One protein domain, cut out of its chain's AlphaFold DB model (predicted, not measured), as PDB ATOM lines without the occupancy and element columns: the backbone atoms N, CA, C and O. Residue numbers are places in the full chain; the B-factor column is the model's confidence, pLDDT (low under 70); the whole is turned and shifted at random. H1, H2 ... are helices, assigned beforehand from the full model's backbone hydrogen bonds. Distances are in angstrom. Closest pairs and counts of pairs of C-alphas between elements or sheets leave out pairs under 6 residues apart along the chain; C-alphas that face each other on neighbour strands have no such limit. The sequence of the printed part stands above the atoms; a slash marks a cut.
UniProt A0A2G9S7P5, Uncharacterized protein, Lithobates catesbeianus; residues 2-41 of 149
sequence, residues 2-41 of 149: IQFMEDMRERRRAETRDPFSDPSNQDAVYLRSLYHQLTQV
ATOM      1  N   ILE A   2     -10.224  31.967  -9.211       71.81
ATOM      2  CA  ILE A   2      -9.018  31.117  -9.327       71.81
ATOM      3  C   ILE A   2      -9.286  29.840 -10.144       71.81
ATOM      4  O   ILE A   2      -8.546  29.567 -11.082       71.81
ATOM      5  N   GLN A   3     -10.408  29.155  -9.887       78.94
ATOM      6  CA  GLN A   3     -10.788  27.933 -10.610       78.94
ATOM      7  C   GLN A   3     -10.886  28.135 -12.130       78.94
ATOM      8  O   GLN A   3     -10.405  27.312 -12.887       78.94
ATOM      9  N   PHE A   4     -11.454  29.258 -12.583       78.12
ATOM     10  CA  PHE A   4     -11.606  29.566 -14.011       78.12
ATOM     11  C   PHE A   4     -10.255  29.823 -14.697       78.12
ATOM     12  O   PHE A   4     -10.029  29.397 -15.824       78.12
ATOM     13  N   MET A   5      -9.331  30.496 -14.005       82.31
ATOM     14  CA  MET A   5      -7.971  30.729 -14.504       82.31
ATOM     15  C   MET A   5      -7.154  29.435 -14.564       82.31
ATOM     16  O   MET A   5      -6.335  29.280 -15.468       82.31
ATOM     17  N   GLU A   6      -7.367  28.518 -13.617       79.75
ATOM     18  CA  GLU A   6      -6.793  27.173 -13.666       79.75
ATOM     19  C   GLU A   6      -7.390  26.347 -14.800       79.75
ATOM     20  O   GLU A   6      -6.622  25.768 -15.557       79.75
ATOM     21  N   ASP A   7      -8.705  26.387 -15.005       77.88
ATOM     22  CA  ASP A   7      -9.385  25.652 -16.077       77.88
ATOM     23  C   ASP A   7      -8.936  26.135 -17.465       77.88
ATOM     24  O   ASP A   7      -8.577  25.340 -18.327       77.88
ATOM     25  N   MET A   8      -8.823  27.453 -17.672       76.50
ATOM     26  CA  MET A   8      -8.283  28.036 -18.910       76.50
ATOM     27  C   MET A   8      -6.793  27.729 -19.119       76.50
ATOM     28  O   MET A   8      -6.304  27.727 -20.252       76.50
ATOM     29  N   ARG A   9      -6.039  27.508 -18.038       71.19
ATOM     30  CA  ARG A   9      -4.626  27.110 -18.100       71.19
ATOM     31  C   ARG A   9      -4.491  25.618 -18.392       71.19
ATOM     32  O   ARG A   9      -3.616  25.249 -19.165       71.19
ATOM     33  N   GLU A  10      -5.352  24.789 -17.817       69.12
ATOM     34  CA  GLU A  10      -5.407  23.344 -18.036       69.12
ATOM     35  C   GLU A  10      -5.881  23.019 -19.453       69.12
ATOM     36  O   GLU A  10      -5.272  22.205 -20.138       69.12
ATOM     37  N   ARG A  11      -6.877  23.755 -19.953       65.00
ATOM     38  CA  ARG A  11      -7.352  23.671 -21.337       65.00
ATOM     39  C   ARG A  11      -6.267  24.073 -22.330       65.00
ATOM     40  O   ARG A  11      -5.995  23.327 -23.261       65.00
ATOM     41  N   ARG A  12      -5.533  25.160 -22.046       63.62
ATOM     42  CA  ARG A  12      -4.329  25.517 -22.812       63.62
ATOM     43  C   ARG A  12      -3.221  24.472 -22.705       63.62
ATOM     44  O   ARG A  12      -2.512  24.282 -23.682       63.62
ATOM     45  N   ARG A  13      -3.075  23.770 -21.571       59.72
ATOM     46  CA  ARG A  13      -2.119  22.656 -21.434       59.72
ATOM     47  C   ARG A  13      -2.514  21.427 -22.255       59.72
ATOM     48  O   ARG A  13      -1.651  20.807 -22.875       59.72
ATOM     49  N   ALA A  14      -3.804  21.108 -22.289       59.53
ATOM     50  CA  ALA A  14      -4.362  20.052 -23.127       59.53
ATOM     51  C   ALA A  14      -4.254  20.396 -24.626       59.53
ATOM     52  O   ALA A  14      -3.955  19.521 -25.433       59.53
ATOM     53  N   GLU A  15      -4.405  21.675 -24.985       57.91
ATOM     54  CA  GLU A  15      -4.199  22.213 -26.339       57.91
ATOM     55  C   GLU A  15      -2.710  22.382 -26.712       57.91
ATOM     56  O   GLU A  15      -2.377  22.381 -27.892       57.91
ATOM     57  N   THR A  16      -1.783  22.472 -25.744       56.38
ATOM     58  CA  THR A  16      -0.323  22.508 -26.008       56.38
ATOM     59  C   THR A  16       0.279  21.159 -26.374       56.38
ATOM     60  O   THR A  16       1.499  21.066 -26.545       56.38
ATOM     61  N   ARG A  17      -0.521  20.096 -26.520       67.25
ATOM     62  CA  ARG A  17      -0.013  18.906 -27.193       67.25
ATOM     63  C   ARG A  17       0.146  19.268 -28.662       67.25
ATOM     64  O   ARG A  17      -0.827  19.266 -29.404       67.25
ATOM     65  N   ASP A  18       1.373  19.629 -29.033       69.69
ATOM     66  CA  ASP A  18       1.739  19.961 -30.404       69.69
ATOM     67  C   ASP A  18       1.140  18.900 -31.344       69.69
ATOM     68  O   ASP A  18       1.553  17.735 -31.277       69.69
ATOM     69  N   PRO A  19       0.159  19.261 -32.193       66.38
ATOM     70  CA  PRO A  19      -0.495  18.301 -33.071       66.38
ATOM     71  C   PRO A  19       0.501  17.690 -34.062       66.38
ATOM     72  O   PRO A  19       0.240  16.613 -34.593       66.38
ATOM     73  N   PHE A  20       1.663  18.331 -34.265       66.44
ATOM     74  CA  PHE A  20       2.758  17.819 -35.082       66.44
ATOM     75  C   PHE A  20       3.667  16.814 -34.364       66.44
ATOM     76  O   PHE A  20       4.487  16.157 -35.008       66.44
ATOM     77  N   SER A  21       3.540  16.685 -33.042       71.62
ATOM     78  CA  SER A  21       4.289  15.735 -32.217       71.62
ATOM     79  C   SER A  21       3.592  14.383 -32.074       71.62
ATOM     80  O   SER A  21       4.232  13.423 -31.648       71.62
ATOM     81  N   ASP A  22       2.311  14.287 -32.438       77.75
ATOM     82  CA  ASP A  22       1.569  13.031 -32.418       77.75
ATOM     83  C   ASP A  22       1.949  12.151 -33.628       77.75
ATOM     84  O   ASP A  22       1.662  12.525 -34.767       77.75
ATOM     85  N   PRO A  23       2.572  10.975 -33.426       77.38
ATOM     86  CA  PRO A  23       2.919  10.073 -34.525       77.38
ATOM     87  C   PRO A  23       1.695   9.421 -35.187       77.38
ATOM     88  O   PRO A  23       1.826   8.865 -36.274       77.38
ATOM     89  N   SER A  24       0.520   9.461 -34.551       84.00
ATOM     90  CA  SER A  24      -0.728   8.956 -35.135       84.00
ATOM     91  C   SER A  24      -1.395   9.961 -36.081       84.00
ATOM     92  O   SER A  24      -2.202   9.562 -36.925       84.00
ATOM     93  N   ASN A  25      -1.016  11.241 -36.003       83.25
ATOM     94  CA  ASN A  25      -1.507  12.287 -36.889       83.25
ATOM     95  C   ASN A  25      -0.841  12.169 -38.273       83.25
ATOM     96  O   ASN A  25       0.303  12.584 -38.475       83.25
ATOM     97  N   GLN A  26      -1.569  11.606 -39.240       83.00
ATOM     98  CA  GLN A  26      -1.064  11.400 -40.600       83.00
ATOM     99  C   GLN A  26      -0.696  12.714 -41.300       83.00
ATOM    100  O   GLN A  26       0.291  12.750 -42.035       83.00
ATOM    101  N   ASP A  27      -1.406  13.809 -41.017       79.56
ATOM    102  CA  ASP A  27      -1.111  15.120 -41.602       79.56
ATOM    103  C   ASP A  27       0.221  15.672 -41.078       79.56
ATOM    104  O   ASP A  27       1.031  16.220 -41.829       79.56
ATOM    105  N   ALA A  28       0.497  15.463 -39.789       79.06
ATOM    106  CA  ALA A  28       1.771  15.833 -39.180       79.06
ATOM    107  C   ALA A  28       2.946  15.032 -39.750       79.06
ATOM    108  O   ALA A  28       4.005  15.594 -40.059       79.06
ATOM    109  N   VAL A  29       2.758  13.720 -39.906       81.81
ATOM    110  CA  VAL A  29       3.750  12.823 -40.511       81.81
ATOM    111  C   VAL A  29       4.017  13.225 -41.960       81.81
ATOM    112  O   VAL A  29       5.178  13.318 -42.375       81.81
ATOM    113  N   TYR A  30       2.963  13.536 -42.713       83.25
ATOM    114  CA  TYR A  30       3.065  14.007 -44.087       83.25
ATOM    115  C   TYR A  30       3.854  15.317 -44.181       83.25
ATOM    116  O   TYR A  30       4.812  15.401 -44.948       83.25
ATOM    117  N   LEU A  31       3.536  16.318 -43.355       81.56
ATOM    118  CA  LEU A  31       4.218  17.615 -43.384       81.56
ATOM    119  C   LEU A  31       5.695  17.524 -42.982       81.56
ATOM    120  O   LEU A  31       6.540  18.165 -43.611       81.56
ATOM    121  N   ARG A  32       6.043  16.688 -41.993       81.00
ATOM    122  CA  ARG A  32       7.452  16.395 -41.670       81.00
ATOM    123  C   ARG A  32       8.180  15.753 -42.847       81.00
ATOM    124  O   ARG A  32       9.305  16.149 -43.158       81.00
ATOM    125  N   SER A  33       7.538  14.791 -43.504       83.81
ATOM    126  CA  SER A  33       8.093  14.106 -44.676       83.81
ATOM    127  C   SER A  33       8.324  15.084 -45.828       83.81
ATOM    128  O   SER A  33       9.416  15.120 -46.396       83.81
ATOM    129  N   LEU A  34       7.339  15.944 -46.107       83.81
ATOM    130  CA  LEU A  34       7.420  16.992 -47.119       83.81
ATOM    131  C   LEU A  34       8.571  17.959 -46.823       83.81
ATOM    132  O   LEU A  34       9.397  18.218 -47.694       83.81
ATOM    133  N   TYR A  35       8.669  18.461 -45.590       84.81
ATOM    134  CA  TYR A  35       9.759  19.351 -45.190       84.81
ATOM    135  C   TYR A  35      11.123  18.701 -45.437       84.81
ATOM    136  O   TYR A  35      12.003  19.311 -46.046       84.81
ATOM    137  N   HIS A  36      11.290  17.439 -45.034       85.25
ATOM    138  CA  HIS A  36      12.542  16.724 -45.245       85.25
ATOM    139  C   HIS A  36      12.882  16.582 -46.737       85.25
ATOM    140  O   HIS A  36      14.012  16.860 -47.134       85.25
ATOM    141  N   GLN A  37      11.907  16.255 -47.586       84.75
ATOM    142  CA  GLN A  37      12.104  16.202 -49.038       84.75
ATOM    143  C   GLN A  37      12.491  17.566 -49.621       84.75
ATOM    144  O   GLN A  37      13.414  17.653 -50.431       84.75
ATOM    145  N   LEU A  38      11.848  18.645 -49.169       84.38
ATOM    146  CA  LEU A  38      12.152  20.003 -49.621       84.38
ATOM    147  C   LEU A  38      13.573  20.441 -49.245       84.38
ATOM    148  O   LEU A  38      14.219  21.144 -50.025       84.38
ATOM    149  N   THR A  39      14.108  19.983 -48.107       83.25
ATOM    150  CA  THR A  39      15.512  20.256 -47.740       83.25
ATOM    151  C   THR A  39      16.525  19.582 -48.666       83.25
ATOM    152  O   THR A  39      17.640  20.083 -48.808       83.25
ATOM    153  N   GLN A  40      16.139  18.492 -49.332       90.12
ATOM    154  CA  GLN A  40      16.999  17.729 -50.239       90.12
ATOM    155  C   GLN A  40      16.907  18.198 -51.700       90.12
ATOM    156  O   GLN A  40      17.595  17.657 -52.566       90.12
ATOM    157  N   VAL A  41      16.081  19.208 -52.003       86.50
ATOM    158  CA  VAL A  41      15.920  19.717 -53.370       86.50
ATOM    159  C   VAL A  41      17.247  20.301 -53.883       86.50
ATOM    160  O   VAL A  41      17.796  21.223 -53.261       86.50
TER     161      VAL A  41
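AT A GLANCE: This is residues 2 to 41 of the 149 residues of an uncharacterized protein of Lithobates catesbeianus (UniProt A0A2G9S7P5). Two helices, H1 and then H2, are strung out one after the other along a long rod, with a looped link of residues 16 to 25 between them and no packed core. The free ends, residues 2 to 17 and 33 to 41, stick out from the linking region. The printed part has 40 residues, is all helix with no named strand, and is extended, with a radius of gyration of the C-alphas of 15.8 A and spans of 52 by 18 by 9 A.

IN THESE COORDINATES: Find C-alpha 2 at (-9.018, 31.117, -9.327); from there H1, residues 2 to 15, runs 19.8 A to C-alpha 15. H2, residues 26 to 39, runs 20.1 A to C-alpha 39 at (15.512, 20.256, -47.740).

HOW THE PARTS SIT: H1 and H2 are apart, with no C-alpha of one within 8 A of the other. In both, every O i to N i+4 pair is within hydrogen-bond range.

THE WHOLE: The C-alphas farthest apart, those of Ile 2 and Val 41, are 51.9 A apart. The printed part has no cut, and the link is short. Look at residues 10 to 20 for pLDDT under 70.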